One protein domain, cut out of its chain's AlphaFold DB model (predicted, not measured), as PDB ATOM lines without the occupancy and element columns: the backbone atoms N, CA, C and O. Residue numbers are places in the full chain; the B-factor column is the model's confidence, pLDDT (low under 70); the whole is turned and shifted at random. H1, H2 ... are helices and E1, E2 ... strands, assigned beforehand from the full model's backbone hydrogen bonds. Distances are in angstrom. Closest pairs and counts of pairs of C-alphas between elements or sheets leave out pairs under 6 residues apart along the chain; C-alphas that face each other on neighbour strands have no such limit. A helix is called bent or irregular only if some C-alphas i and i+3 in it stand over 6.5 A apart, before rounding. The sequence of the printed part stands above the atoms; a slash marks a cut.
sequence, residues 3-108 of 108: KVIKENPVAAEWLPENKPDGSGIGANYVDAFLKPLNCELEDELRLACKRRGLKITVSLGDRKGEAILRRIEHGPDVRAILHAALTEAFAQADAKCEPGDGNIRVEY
ATOM      1  N   LYS A   3      -3.183  -1.230  52.538       96.19
ATOM      2  CA  LYS A   3      -2.727  -2.219  53.512       96.19
ATOM      3  C   LYS A   3      -1.221  -2.134  53.705       96.19
ATOM      4  O   LYS A   3      -0.457  -2.134  52.743       96.19
ATOM      5  N   VAL A   4      -0.802  -2.126  54.966       97.31
ATOM      6  CA  VAL A   4       0.606  -2.226  55.361       97.31
ATOM      7  C   VAL A   4       0.913  -3.675  55.721       97.31
ATOM      8  O   VAL A   4       0.288  -4.262  56.606       97.31
ATOM      9  N   ILE A   5       1.876  -4.260  55.020       97.69
ATOM     10  CA  ILE A   5       2.321  -5.642  55.191       97.69
ATOM     11  C   ILE A   5       3.745  -5.608  55.741       97.69
ATOM     12  O   ILE A   5       4.591  -4.913  55.197       97.69
ATOM     13  N   LYS A   6       4.049  -6.362  56.801       97.81
ATOM     14  CA  LYS A   6       5.433  -6.451  57.293       97.81
ATOM     15  C   LYS A   6       6.301  -7.208  56.292       97.81
ATOM     16  O   LYS A   6       5.910  -8.285  55.832       97.81
ATOM     17  N   GLU A   7       7.482  -6.676  55.993       96.81
ATOM     18  CA  GLU A   7       8.486  -7.414  55.233       96.81
ATOM     19  C   GLU A   7       8.887  -8.683  55.983       96.81
ATOM     20  O   GLU A   7       8.826  -8.773  57.213       96.81
ATOM     21  N   ASN A   8       9.323  -9.685  55.228       97.19
ATOM     22  CA  ASN A   8       9.871 -10.887  55.822       97.19
ATOM     23  C   ASN A   8      11.299 -10.607  56.326       97.19
ATOM     24  O   ASN A   8      12.192 -10.449  55.491       97.19
ATOM     25  N   PRO A   9      11.563 -10.611  57.647       93.62
ATOM     26  CA  PRO A   9      12.880 -10.260  58.178       93.62
ATOM     27  C   PRO A   9      13.979 -11.214  57.698       93.62
ATOM     28  O   PRO A   9      15.112 -10.784  57.490       93.62
ATOM     29  N   VAL A  10      13.645 -12.485  57.428       95.44
ATOM     30  CA  VAL A  10      14.637 -13.452  56.936       95.44
ATOM     31  C   VAL A  10      15.036 -13.204  55.481       95.44
ATOM     32  O   VAL A  10      15.983 -13.817  55.008       95.44
ATOM     33  N   ALA A  11      14.332 -12.338  54.736       96.88
ATOM     34  CA  ALA A  11      14.697 -12.035  53.354       96.88
ATOM     35  C   ALA A  11      16.106 -11.435  53.273       96.88
ATOM     36  O   ALA A  11      16.886 -11.849  52.421       96.88
ATOM     37  N   ALA A  12      16.467 -10.540  54.199       94.69
ATOM     38  CA  ALA A  12      17.777  -9.889  54.215       94.69
ATOM     39  C   ALA A  12      18.953 -10.884  54.324       94.69
ATOM     40  O   ALA A  12      20.015 -10.655  53.747       94.69
ATOM     41  N   GLU A  13      18.755 -12.031  54.976       96.75
ATOM     42  CA  GLU A  13      19.769 -13.093  55.074       96.75
ATOM     43  C   GLU A  13      20.125 -13.710  53.707       96.75
ATOM     44  O   GLU A  13      21.202 -14.279  53.539       96.75
ATOM     45  N   TRP A  14      19.240 -13.582  52.715       96.88
ATOM     46  CA  TRP A  14      19.412 -14.119  51.361       96.88
ATOM     47  C   TRP A  14      19.968 -13.108  50.360       96.88
ATOM     48  O   TRP A  14      20.036 -13.406  49.166       96.88
ATOM     49  N   LEU A  15      20.343 -11.911  50.814       95.44
ATOM     50  CA  LEU A  15      20.982 -10.933  49.942       95.44
ATOM     51  C   LEU A  15      22.315 -11.472  49.409       95.44
ATOM     52  O   LEU A  15      23.014 -12.182  50.135       95.44
ATOM     53  N   PRO A  16      22.719 -11.098  48.182       93.00
ATOM     54  CA  PRO A  16      23.967 -11.567  47.581       93.00
ATOM     55  C   PRO A  16      25.223 -11.286  48.412       93.00
ATOM     56  O   PRO A  16      26.173 -12.055  48.329       93.00
ATOM     57  N   GLU A  17      25.219 -10.216  49.216       93.38
ATOM     58  CA  GLU A  17      26.306  -9.872  50.146       93.38
ATOM     59  C   GLU A  17      26.494 -10.914  51.261       93.38
ATOM     60  O   GLU A  17      27.614 -11.141  51.710       93.38
ATOM     61  N   ASN A  18      25.409 -11.581  51.660       95.12
ATOM     62  CA  ASN A  18      25.396 -12.602  52.705       95.12
ATOM     63  C   ASN A  18      25.496 -14.007  52.102       95.12
ATOM     64  O   ASN A  18      26.231 -14.863  52.595       95.12
ATOM     65  N   LYS A  19      24.728 -14.259  51.036       94.25
ATOM     66  CA  LYS A  19      24.569 -15.582  50.433       94.25
ATOM     67  C   LYS A  19      24.284 -15.483  48.928       94.25
ATOM     68  O   LYS A  19      23.120 -15.485  48.519       94.25
ATOM     69  N   PRO A  20      25.324 -15.426  48.080       92.44
ATOM     70  CA  PRO A  20      25.144 -15.376  46.636       92.44
ATOM     71  C   PRO A  20      24.515 -16.675  46.121       92.44
ATOM     72  O   PRO A  20      24.898 -17.773  46.521       92.44
ATOM     73  N   ASP A  21      23.556 -16.552  45.203       92.25
ATOM     74  CA  ASP A  21      22.810 -17.686  44.638       92.25
ATOM     75  C   ASP A  21      23.088 -17.937  43.145       92.25
ATOM     76  O   ASP A  21      22.475 -18.809  42.533       92.25
ATOM     77  N   GLY A  22      24.002 -17.166  42.544       89.94
ATOM     78  CA  GLY A  22      24.389 -17.287  41.135       89.94
ATOM     79  C   GLY A  22      23.307 -16.883  40.124       89.94
ATOM     80  O   GLY A  22      23.524 -17.020  38.924       89.94
ATOM     81  N   SER A  23      22.153 -16.373  40.570       90.38
ATOM     82  CA  SER A  23      21.019 -16.063  39.685       90.38
ATOM     83  C   SER A  23      21.147 -14.732  38.940       90.38
ATOM     84  O   SER A  23      20.446 -14.510  37.954       90.38
ATOM     85  N   GLY A  24      21.984 -13.817  39.439       87.56
ATOM     86  CA  GLY A  24      22.077 -12.438  38.946       87.56
ATOM     87  C   GLY A  24      20.859 -11.555  39.262       87.56
ATOM     88  O   GLY A  24      20.855 -10.393  38.880       87.56
ATOM     89  N   ILE A  25      19.840 -12.086  39.952       92.19
ATOM     90  CA  ILE A  25      18.622 -11.359  40.362       92.19
ATOM     91  C   ILE A  25      18.295 -11.526  41.855       92.19
ATOM     92  O   ILE A  25      17.261 -11.046  42.310       92.19
ATOM     93  N   GLY A  26      19.126 -12.253  42.609       94.69
ATOM     94  CA  GLY A  26      18.857 -12.587  44.010       94.69
ATOM     95  C   GLY A  26      17.583 -13.416  44.177       94.69
ATOM     96  O   GLY A  26      16.730 -13.074  44.986       94.69
ATOM     97  N   ALA A  27      17.421 -14.484  43.395       96.06
ATOM     98  CA  ALA A  27      16.247 -15.354  43.406       96.06
ATOM     99  C   ALA A  27      15.803 -15.784  44.819       96.06
ATOM    100  O   ALA A  27      14.605 -15.749  45.105       96.06
ATOM    101  N   ASN A  28      16.742 -16.132  45.705       96.88
ATOM    102  CA  ASN A  28      16.421 -16.511  47.086       96.88
ATOM    103  C   ASN A  28      15.898 -15.327  47.916       96.88
ATOM    104  O   ASN A  28      14.924 -15.477  48.656       96.88
ATOM    105  N   TYR A  29      16.514 -14.149  47.763       97.31
ATOM    106  CA  TYR A  29      16.047 -12.902  48.375       97.31
ATOM    107  C   TYR A  29      14.633 -12.568  47.905       97.31
ATOM    108  O   TYR A  29      13.744 -12.364  48.729       97.31
ATOM    109  N   VAL A  30      14.404 -12.596  46.589       97.62
ATOM    110  CA  VAL A  30      13.097 -12.318  45.992       97.62
ATOM    111  C   VAL A  30      12.043 -13.284  46.529       97.62
ATOM    112  O   VAL A  30      11.012 -12.842  47.028       97.62
ATOM    113  N   ASP A  31      12.291 -14.594  46.499       97.56
ATOM    114  CA  ASP A  31      11.312 -15.573  46.985       97.56
ATOM    115  C   ASP A  31      10.985 -15.378  48.469       97.56
ATOM    116  O   ASP A  31       9.827 -15.497  48.868       97.56
ATOM    117  N   ALA A  32      11.983 -15.059  49.299       97.88
ATOM    118  CA  ALA A  32      11.764 -14.766  50.710       97.88
ATOM    119  C   ALA A  32      10.970 -13.467  50.918       97.88
ATOM    120  O   ALA A  32      10.079 -13.449  51.770       97.88
ATOM    121  N   PHE A  33      11.259 -12.422  50.139       98.19
ATOM    122  CA  PHE A  33      10.599 -11.117  50.203       98.19
ATOM    123  C   PHE A  33       9.126 -11.180  49.772       98.19
ATOM    124  O   PHE A  33       8.275 -10.551  50.392       98.19
ATOM    125  N   LEU A  34       8.798 -11.969  48.742       98.25
ATOM    126  CA  LEU A  34       7.433 -12.059  48.203       98.25
ATOM    127  C   LEU A  34       6.459 -12.847  49.096       98.25
ATOM    128  O   LEU A  34       5.248 -12.695  48.952       98.25
ATOM    129  N   LYS A  35       6.951 -13.691  50.013       97.62
ATOM    130  CA  LYS A  35       6.115 -14.524  50.904       97.62
ATOM    131  C   LYS A  35       4.958 -13.766  51.576       97.62
ATOM    132  O   LYS A  35       3.824 -14.223  51.416       97.62
ATOM    133  N   PRO A  36       5.186 -12.649  52.295       97.75
ATOM    134  CA  PRO A  36       4.124 -11.917  52.987       97.75
ATOM    135  C   PRO A  36       3.084 -11.284  52.051       97.75
ATOM    136  O   PRO A  36       1.972 -11.017  52.491       97.75
ATOM    137  N   LEU A  37       3.388 -11.115  50.758       97.81
ATOM    138  CA  LEU A  37       2.437 -10.627  49.749       97.81
ATOM    139  C   LEU A  37       1.427 -11.696  49.295       97.81
ATOM    140  O   LEU A  37       0.649 -11.456  48.381       97.81
ATOM    141  N   ASN A  38       1.420 -12.888  49.897       97.38
ATOM    142  CA  ASN A  38       0.383 -13.899  49.680       97.38
ATOM    143  C   ASN A  38      -0.616 -13.888  50.845       97.38
ATOM    144  O   ASN A  38      -0.621 -14.794  51.682       97.38
ATOM    145  N   CYS A  39      -1.467 -12.865  50.898       96.75
ATOM    146  CA  CYS A  39      -2.391 -12.617  52.004       96.75
ATOM    147  C   CYS A  39      -3.793 -12.223  51.521       96.75
ATOM    148  O   CYS A  39      -3.987 -11.800  50.383       96.75
ATOM    149  N   GLU A  40      -4.778 -12.338  52.406       96.25
ATOM    150  CA  GLU A  40      -6.085 -11.703  52.215       96.25
ATOM    151  C   GLU A  40      -5.987 -10.212  52.527       96.25
ATOM    152  O   GLU A  40      -5.275  -9.798  53.448       96.25
ATOM    153  N   LEU A  41      -6.662  -9.408  51.722       94.19
ATOM    154  CA  LEU A  41      -6.864  -7.979  51.891       94.19
ATOM    155  C   LEU A  41      -8.293  -7.739  52.416       94.19
ATOM    156  O   LEU A  41      -8.965  -8.681  52.835       94.19
ATOM    157  N   GLU A  42      -8.732  -6.484  52.459       90.56
ATOM    158  CA  GLU A  42     -10.123  -6.152  52.794       90.56
ATOM    159  C   GLU A  42     -11.096  -6.692  51.724       90.56
ATOM    160  O   GLU A  42     -10.679  -7.048  50.619       90.56
ATOM    161  N   ASP A  43     -12.380  -6.803  52.075       85.75
ATOM    162  CA  ASP A  43     -13.459  -7.273  51.188       85.75
ATOM    163  C   ASP A  43     -13.207  -8.640  50.520       85.75
ATOM    164  O   ASP A  43     -13.561  -8.859  49.364       85.75
ATOM    165  N   GLU A  44     -12.561  -9.566  51.240       88.06
ATOM    166  CA  GLU A  44     -12.214 -10.918  50.755       88.06
ATOM    167  C   GLU A  44     -11.295 -10.924  49.512       88.06
ATOM    168  O   GLU A  44     -11.068 -11.961  48.880       88.06
ATOM    169  N   LEU A  45     -10.695  -9.777  49.170       95.00
ATOM    170  CA  LEU A  45      -9.796  -9.657  48.034       95.00
ATOM    171  C   LEU A  45      -8.469 -10.361  48.336       95.00
ATOM    172  O   LEU A  45      -7.762 -10.043  49.288       95.00
ATOM    173  N   ARG A  46      -8.072 -11.319  47.496       96.75
ATOM    174  CA  ARG A  46      -6.806 -12.042  47.669       96.75
ATOM    175  C   ARG A  46      -5.665 -11.348  46.926       96.75
ATOM    176  O   ARG A  46      -5.733 -11.201  45.705       96.75
ATOM    177  N   LEU A  47      -4.582 -11.032  47.639       98.00
ATOM    178  CA  LEU A  47      -3.287 -10.708  47.045       98.00
ATOM    179  C   LEU A  47      -2.445 -11.981  46.931       98.00
ATOM    180  O   LEU A  47      -2.289 -12.746  47.889       98.00
ATOM    181  N   ALA A  48      -1.890 -12.207  45.747       98.12
ATOM    182  CA  ALA A  48      -0.893 -13.233  45.515       98.12
ATOM    183  C   ALA A  48       0.246 -12.668  44.671       98.12
ATOM    184  O   ALA A  48       0.027 -12.121  43.591       98.12
ATOM    185  N   CYS A  49       1.474 -12.851  45.142       98.19
ATOM    186  CA  CYS A  49       2.672 -12.454  44.421       98.19
ATOM    187  C   CYS A  49       3.676 -13.603  44.422       98.19
ATOM    188  O   CYS A  49       3.972 -14.201  45.463       98.19
ATOM    189  N   LYS A  50       4.188 -13.944  43.238       97.31
ATOM    190  CA  LYS A  50       5.152 -15.035  43.072       97.31
ATOM    191  C   LYS A  50       6.143 -14.749  41.959       97.31
ATOM    192  O   LYS A  50       5.807 -14.122  40.956       97.31
ATOM    193  N   ARG A  51       7.332 -15.326  42.093       97.69
ATOM    194  CA  ARG A  51       8.332 -15.383  41.033       97.69
ATOM    195  C   ARG A  51       8.232 -16.708  40.272       97.69
ATOM    196  O   ARG A  51       8.018 -17.768  40.859       97.69
ATOM    197  N   ARG A  52       8.414 -16.665  38.953       95.44
ATOM    198  CA  ARG A  52       8.663 -17.829  38.090       95.44
ATOM    199  C   ARG A  52       9.834 -17.513  37.165       95.44
ATOM    200  O   ARG A  52       9.693 -16.751  36.210       95.44
ATOM    201  N   GLY A  53      10.999 -18.085  37.462       94.25
ATOM    202  CA  GLY A  53      12.235 -17.748  36.755       94.25
ATOM    203  C   GLY A  53      12.589 -16.272  36.949       94.25
ATOM    204  O   GLY A  53      12.760 -15.827  38.083       94.25
ATOM    205  N   LEU A  54      12.670 -15.524  35.848       95.38
ATOM    206  CA  LEU A  54      12.968 -14.085  35.846       95.38
ATOM    207  C   LEU A  54      11.731 -13.193  36.009       95.38
ATOM    208  O   LEU A  54      11.872 -11.976  36.052       95.38
ATOM    209  N   LYS A  55      10.527 -13.768  36.051       97.56
ATOM    210  CA  LYS A  55       9.274 -13.015  36.036       97.56
ATOM    211  C   LYS A  55       8.620 -12.978  37.410       97.56
ATOM    212  O   LYS A  55       8.525 -14.020  38.058       97.56
ATOM    213  N   ILE A  56       8.121 -11.815  37.810       98.19
ATOM    214  CA  ILE A  56       7.162 -11.652  38.906       98.19
ATOM    215  C   ILE A  56       5.757 -11.602  38.316       98.19
ATOM    216  O   ILE A  56       5.532 -10.983  37.280       98.19
ATOM    217  N   THR A  57       4.817 -12.263  38.982       98.38
ATOM    218  CA  THR A  57       3.388 -12.172  38.690       98.38
ATOM    219  C   THR A  57       2.656 -11.760  39.956       98.38
ATOM    220  O   THR A  57       2.804 -12.416  40.991       98.38
ATOM    221  N   VAL A  58       1.850 -10.712  39.835       98.44
ATOM    222  CA  VAL A  58       0.936 -10.200  40.854       98.44
ATOM    223  C   VAL A  58      -0.486 -10.550  40.432       98.44
ATOM    224  O   VAL A  58      -0.842 -10.503  39.253       98.44
ATOM    225  N   SER A  59      -1.301 -10.959  41.392       98.12
ATOM    226  CA  SER A  59      -2.731 -11.178  41.218       98.12
ATOM    227  C   SER A  59      -3.463 -10.592  42.416       98.12
ATOM    228  O   SER A  59      -3.067 -10.820  43.558       98.12
ATOM    229  N   LEU A  60      -4.495  -9.814  42.129       96.75
ATOM    230  CA  LEU A  60      -5.249  -9.009  43.077       96.75
ATOM    231  C   LEU A  60      -6.731  -9.204  42.748       96.75
ATOM    232  O   LEU A  60      -7.302  -8.486  41.923       96.75
ATOM    233  N   GLY A  61      -7.313 -10.271  43.301       94.69
ATOM    234  CA  GLY A  61      -8.562 -10.833  42.779       94.69
ATOM    235  C   GLY A  61      -8.408 -11.223  41.304       94.69
ATOM    236  O   GLY A  61      -7.512 -11.992  40.950       94.69
ATOM    237  N   ASP A  62      -9.243 -10.642  40.442       94.69
ATOM    238  CA  ASP A  62      -9.219 -10.885  38.995       94.69
ATOM    239  C   ASP A  62      -8.176 -10.041  38.239       94.69
ATOM    240  O   ASP A  62      -7.841 -10.346  37.089       94.69
ATOM    241  N   ARG A  63      -7.619  -9.001  38.880       97.25
ATOM    242  CA  ARG A  63      -6.590  -8.129  38.292       97.25
ATOM    243  C   ARG A  63      -5.226  -8.804  38.334       97.25
ATOM    244  O   ARG A  63      -4.886  -9.499  39.295       97.25
ATOM    245  N   LYS A  64      -4.427  -8.605  37.285       98.00
ATOM    246  CA  LYS A  64      -3.116  -9.245  37.129       98.00
ATOM    247  C   LYS A  64      -2.104  -8.279  36.554       98.00
ATOM    248  O   LYS A  64      -2.440  -7.466  35.705       98.00
ATOM    249  N   GLY A  65      -0.858  -8.464  36.957       98.44
ATOM    250  CA  GLY A  65       0.267  -7.769  36.363       98.44
ATOM    251  C   GLY A  65       1.543  -8.581  36.463       98.44
ATOM    252  O   GLY A  65       1.668  -9.497  37.284       98.44
ATOM    253  N   GLU A  66       2.484  -8.284  35.581       98.44
ATOM    254  CA  GLU A  66       3.746  -8.997  35.504       98.44
ATOM    255  C   GLU A  66       4.911  -8.086  35.136       98.44
ATOM    256  O   GLU A  66       4.759  -7.107  34.417       98.44
ATOM    257  N   ALA A  67       6.097  -8.432  35.628       98.19
ATOM    258  CA  ALA A  67       7.317  -7.697  35.329       98.19
ATOM    259  C   ALA A  67       8.532  -8.625  35.327       98.19
ATOM    260  O   ALA A  67       8.555  -9.664  35.996       98.19
ATOM    261  N   ILE A  68       9.568  -8.238  34.584       97.12
ATOM    262  CA  ILE A  68      10.843  -8.956  34.524       97.12
ATOM    263  C   ILE A  68      11.833  -8.367  35.540       97.12
ATOM    264  O   ILE A  68      11.944  -7.153  35.702       97.12
ATOM    265  N   LEU A  69      12.567  -9.249  36.225       94.94
ATOM    266  CA  LEU A  69      13.603  -8.908  37.208       94.94
ATOM    267  C   LEU A  69      14.945  -8.545  36.561       94.94
ATOM    268  O   LEU A  69      15.775  -7.881  37.161       94.94
ATOM    269  N   ARG A  70      15.208  -8.970  35.326       87.88
ATOM    270  CA  ARG A  70      16.474  -8.643  34.661       87.88
ATOM    271  C   ARG A  70      16.466  -7.189  34.176       87.88
ATOM    272  O   ARG A  70      15.956  -6.919  33.092       87.88
ATOM    273  N   ARG A  71      17.066  -6.279  34.951       88.69
ATOM    274  CA  ARG A  71      17.133  -4.834  34.661       88.69
ATOM    275  C   ARG A  71      18.582  -4.346  34.646       88.69
ATOM    276  O   ARG A  71      19.215  -4.257  35.691       88.69
ATOM    277  N   ILE A  72      19.110  -4.044  33.455       83.00
ATOM    278  CA  ILE A  72      20.516  -3.622  33.269       83.00
ATOM    279  C   ILE A  72      20.796  -2.298  33.989       83.00
ATOM    280  O   ILE A  72      21.859  -2.137  34.581       83.00
ATOM    281  N   GLU A  73      19.831  -1.379  33.974       86.44
ATOM    282  CA  GLU A  73      19.931  -0.051  34.593       86.44
ATOM    283  C   GLU A  73      20.168  -0.081  36.113       86.44
ATOM    284  O   GLU A  73      20.717   0.871  36.658       86.44
ATOM    285  N   HIS A  74      19.820  -1.180  36.790       86.31
ATOM    286  CA  HIS A  74      20.034  -1.360  38.230       86.31
ATOM    287  C   HIS A  74      21.285  -2.187  38.565       86.31
ATOM    288  O   HIS A  74      21.593  -2.399  39.738       86.31
ATOM    289  N   GLY A  75      22.033  -2.651  37.557       83.94
ATOM    290  CA  GLY A  75      23.252  -3.430  37.766       83.94
ATOM    291  C   GLY A  75      23.022  -4.648  38.683       83.94
ATOM    292  O   GLY A  75      22.082  -5.405  38.444       83.94
ATOM    293  N   PRO A  76      23.872  -4.879  39.703       86.44
ATOM    294  CA  PRO A  76      23.727  -5.994  40.640       86.44
ATOM    295  C   PRO A  76      22.830  -5.690  41.858       86.44
ATOM    296  O   PRO A  76      22.750  -6.527  42.759       86.44
ATOM    297  N   ASP A  77      22.184  -4.520  41.936       93.06
ATOM    298  CA  ASP A  77      21.348  -4.155  43.084       93.06
ATOM    299  C   ASP A  77      20.010  -4.909  43.050       93.06
ATOM    300  O   ASP A  77      19.022  -4.488  42.443       93.06
ATOM    301  N   VAL A  78      19.978  -6.056  43.731       94.50
ATOM    302  CA  VAL A  78      18.802  -6.935  43.780       94.50
ATOM    303  C   VAL A  78      17.592  -6.293  44.459       94.50
ATOM    304  O   VAL A  78      16.461  -6.683  44.167       94.50
ATOM    305  N   ARG A  79      17.799  -5.309  45.347       95.62
ATOM    306  CA  ARG A  79      16.700  -4.597  46.011       95.62
ATOM    307  C   ARG A  79      16.057  -3.635  45.027       95.62
ATOM    308  O   ARG A  79      14.848  -3.712  44.821       95.62
ATOM    309  N   ALA A  80      16.867  -2.812  44.359       95.25
ATOM    310  CA  ALA A  80      16.392  -1.899  43.323       95.25
ATOM    311  C   ALA A  80      15.686  -2.653  42.185       95.25
ATOM    312  O   ALA A  80      14.582  -2.282  41.785       95.25
ATOM    313  N   ILE A  81      16.269  -3.770  41.735       95.88
ATOM    314  CA  ILE A  81      15.664  -4.678  40.751       95.88
ATOM    315  C   ILE A  81      14.267  -5.136  41.186       95.88
ATOM    316  O   ILE A  81      13.315  -5.055  40.403       95.88
ATOM    317  N   LEU A  82      14.144  -5.650  42.414       97.12
ATOM    318  CA  LEU A  82      12.884  -6.175  42.928       97.12
ATOM    319  C   LEU A  82      11.841  -5.067  43.074       97.12
ATOM    320  O   LEU A  82      10.704  -5.256  42.653       97.12
ATOM    321  N   HIS A  83      12.221  -3.921  43.640       96.88
ATOM    322  CA  HIS A  83      11.304  -2.806  43.869       96.88
ATOM    323  C   HIS A  83      10.754  -2.283  42.539       96.88
ATOM    324  O   HIS A  83       9.541  -2.184  42.391       96.88
ATOM    325  N   ALA A  84      11.610  -2.078  41.534       97.06
ATOM    326  CA  ALA A  84      11.175  -1.656  40.203       97.06
ATOM    327  C   ALA A  84      10.227  -2.676  39.545       97.06
ATOM    328  O   ALA A  84       9.212  -2.303  38.956       97.06
ATOM    329  N   ALA A  85      10.519  -3.976  39.676       97.88
ATOM    330  CA  ALA A  85       9.643  -5.029  39.164       97.88
ATOM    331  C   ALA A  85       8.294  -5.091  39.896       97.88
ATOM    332  O   ALA A  85       7.267  -5.321  39.258       97.88
ATOM    333  N   LEU A  86       8.271  -4.869  41.212       98.19
ATOM    334  CA  LEU A  86       7.031  -4.781  41.981       98.19
ATOM    335  C   LEU A  86       6.206  -3.565  41.564       98.19
ATOM    336  O   LEU A  86       5.021  -3.726  41.298       98.19
ATOM    337  N   THR A  87       6.816  -2.385  41.441       98.12
ATOM    338  CA  THR A  87       6.121  -1.173  40.986       98.12
ATOM    339  C   THR A  87       5.444  -1.396  39.633       98.12
ATOM    340  O   THR A  87       4.257  -1.116  39.490       98.12
ATOM    341  N   GLU A  88       6.157  -1.964  38.658       98.31
ATOM    342  CA  GLU A  88       5.604  -2.245  37.327       98.31
ATOM    343  C   GLU A  88       4.485  -3.300  37.360       98.31
ATOM    344  O   GLU A  88       3.417  -3.091  36.781       98.31
ATOM    345  N   ALA A  89       4.697  -4.421  38.059       98.44
ATOM    346  CA  ALA A  89       3.714  -5.499  38.120       98.44
ATOM    347  C   ALA A  89       2.440  -5.087  38.876       98.44
ATOM    348  O   ALA A  89       1.347  -5.485  38.483       98.44
ATOM    349  N   PHE A  90       2.549  -4.292  39.945       98.56
ATOM    350  CA  PHE A  90       1.376  -3.779  40.656       98.56
ATOM    351  C   PHE A  90       0.627  -2.731  39.828       98.56
ATOM    352  O   PHE A  90      -0.597  -2.802  39.767       98.56
ATOM    353  N   ALA A  91       1.330  -1.844  39.116       98.50
ATOM    354  CA  ALA A  91       0.690  -0.850  38.255       98.50
ATOM    355  C   ALA A  91      -0.175  -1.497  37.158       98.50
ATOM    356  O   ALA A  91      -1.289  -1.047  36.902       98.50
ATOM    357  N   GLN A  92       0.286  -2.598  36.552       98.50
ATOM    358  CA  GLN A  92      -0.520  -3.366  35.588       98.50
ATOM    359  C   GLN A  92      -1.769  -4.011  36.213       98.50
ATOM    360  O   GLN A  92      -2.759  -4.224  35.518       98.50
ATOM    361  N   ALA A  93      -1.732  -4.307  37.515       97.81
ATOM    362  CA  ALA A  93      -2.869  -4.809  38.282       97.81
ATOM    363  C   ALA A  93      -3.735  -3.681  38.885       97.81
ATOM    364  O   ALA A  93      -4.545  -3.967  39.766       97.81
ATOM    365  N   ASP A  94      -3.573  -2.434  38.420       97.38
ATOM    366  CA  ASP A  94      -4.279  -1.238  38.906       97.38
ATOM    367  C   ASP A  94      -4.102  -1.016  40.422       97.38
ATOM    368  O   ASP A  94      -5.043  -0.740  41.163       97.38
ATOM    369  N   ALA A  95      -2.868  -1.211  40.890       97.44
ATOM    370  CA  ALA A  95      -2.460  -1.093  42.284       97.44
ATOM    371  C   ALA A  95      -1.079  -0.424  42.393       97.44
ATOM    372  O   ALA A  95      -0.352  -0.280  41.408       97.44
ATOM    373  N   LYS A  96      -0.674  -0.047  43.607       98.00
ATOM    374  CA  LYS A  96       0.683   0.433  43.909       98.00
ATOM    375  C   LYS A  96       1.321  -0.409  45.002       98.00
ATOM    376  O   LYS A  96       0.640  -0.903  45.896       98.00
ATOM    377  N   CYS A  97       2.638  -0.562  44.919       97.94
ATOM    378  CA  CYS A  97       3.445  -1.281  45.896       97.94
ATOM    379  C   CYS A  97       4.697  -0.467  46.213       97.94
ATOM    380  O   CYS A  97       5.477  -0.151  45.312       97.94
ATOM    381  N   GLU A  98       4.872  -0.150  47.492       97.56
ATOM    382  CA  GLU A  98       5.971   0.654  48.018       97.56
ATOM    383  C   GLU A  98       6.647  -0.103  49.174       97.56
ATOM    384  O   GLU A  98       6.215  -0.011  50.327       97.56
ATOM    385  N   PRO A  99       7.683  -0.906  48.875       96.38
ATOM    386  CA  PRO A  99       8.591  -1.446  49.881       96.38
ATOM    387  C   PRO A  99       9.415  -0.353  50.572       96.38
ATOM    388  O   PRO A  99       9.973   0.517  49.898       96.38
ATOM    389  N   GLY A 100       9.566  -0.432  51.891       91.62
ATOM    390  CA  GLY A 100      10.378   0.504  52.665       91.62
ATOM    391  C   GLY A 100      10.238   0.325  54.175       91.62
ATOM    392  O   GLY A 100       9.185  -0.054  54.684       91.62
ATOM    393  N   ASP A 101      11.315   0.611  54.911       89.75
ATOM    394  CA  ASP A 101      11.336   0.624  56.383       89.75
ATOM    395  C   ASP A 101      10.824  -0.676  57.040       89.75
ATOM    396  O   ASP A 101      10.165  -0.660  58.083       89.75
ATOM    397  N   GLY A 102      11.104  -1.828  56.416       94.31
ATOM    398  CA  GLY A 102      10.660  -3.141  56.895       94.31
ATOM    399  C   GLY A 102       9.164  -3.406  56.692       94.31
ATOM    400  O   GLY A 102       8.624  -4.357  57.263       94.31
ATOM    401  N   ASN A 103       8.488  -2.586  55.887       97.12
ATOM    402  CA  ASN A 103       7.093  -2.741  55.512       97.12
ATOM    403  C   ASN A 103       6.919  -2.651  53.991       97.12
ATOM    404  O   ASN A 103       7.750  -2.134  53.258       97.12
ATOM    405  N   ILE A 104       5.786  -3.147  53.520       97.81
ATOM    406  CA  ILE A 104       5.341  -3.051  52.141       97.81
ATOM    407  C   ILE A 104       3.960  -2.418  52.186       97.81
ATOM    408  O   ILE A 104       3.005  -3.033  52.674       97.81
ATOM    409  N   ARG A 105       3.856  -1.178  51.715       97.94
ATOM    410  CA  ARG A 105       2.566  -0.511  51.550       97.94
ATOM    411  C   ARG A 105       1.974  -0.923  50.207       97.94
ATOM    412  O   ARG A 105       2.637  -0.827  49.177       97.94
ATOM    413  N   VAL A 106       0.730  -1.390  50.233       97.69
ATOM    414  CA  VAL A 106      -0.036  -1.759  49.041       97.69
ATOM    415  C   VAL A 106      -1.290  -0.893  48.970       97.69
ATOM    416  O   VAL A 106      -2.117  -0.938  49.880       97.69
ATOM    417  N   GLU A 107      -1.433  -0.136  47.885       97.38
ATOM    418  CA  GLU A 107      -2.652   0.605  47.530       97.38
ATOM    419  C   GLU A 107      -3.383  -0.179  46.434       97.38
ATOM    420  O   GLU A 107      -2.764  -0.513  45.422       97.38
ATOM    421  N   TYR A 108      -4.655  -0.522  46.640       94.38
ATOM    422  CA  TYR A 108      -5.405  -1.451  45.783       94.38
ATOM    423  C   TYR A 108      -6.893  -1.134  45.663       94.38
ATOM    424  O   TYR A 108      -7.440  -0.453  46.565       94.38
TER     425      TYR A 108
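AT A GLANCE: This is residues 3 to 108 of the 108 residues of an uncharacterized protein of marine metagenome (UniProt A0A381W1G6). A meander of three strands, E2 E3 E4, each the antiparallel neighbour of the one before, makes one wall, and H2 and H3 cover one of its faces, two layers. A second small antiparallel sheet, E1 E6 E5, sits with its edge strand E5 beside H3, while short H1 packs on H2. The printed part has 106 residues with three named helices and six named strands, in the order E1 H1 H2 E2 E3 E4 H3 E5 E6, class mixed. It is compact, with a radius of gyration of the C-alphas of 13.0 A, and spans 40 by 25 by 20 A.

HOW THE PARTS SIT: Start at E1, residues 3 to 6, the neighbour of E6, residues 103 to 107: N 5 and O 104 are 2.9 A apart. Beside E6 find E5, residues 96 to 100, with N 98 and O 105 at 2.9 A. H1, residues 9 to 14, and H2, residues 27 to 37, form a helical hairpin, closest at C-alphas Trp 14 and Tyr 29, 4.7 A. H2 is irregular, with C-alphas 33 and 36 7.1 A apart. Next come E2, residues 46 to 52, E3, residues 55 to 60, and E4, residues 63 to 68; N 50 and O 57 are 3.0 A apart, N 58 and O 65 2.8 A. H2 lies over E2 at a height of 7.0 A over the sheet, closest at C-alphas Leu 37 and Cys 49, 5.6 A. H3, residues 78 to 92, is on the same face, over E3 and E4, closest to E4 at C-alphas Ala 89 and Glu 66, 4.4 A. O i to N i+4 pairs are within hydrogen-bond range throughout H3, 4 of 7 in H2 and 0 of 2 in H1, where 2 of 3 O i to N i+3 pairs are.

IN THESE COORDINATES: Find C-alpha 3 at (-2.727, -2.219, 53.512), where E1 begins. H2 runs 15.9 A, E2 19.1 A; H3 runs 21.3 A from C-alpha 78 at (18.802, -6.935, 43.780). E6 ends at C-alpha 107, (-2.652, 0.605, 47.530).

THE WHOLE: The two C-alphas farthest apart, Gly 22 and Asp 43, are 40.4 A apart. The printed part has no cut; the link from H1 to H2, residues 15 to 26, is long. No printed residue is under 70 in pLDDT.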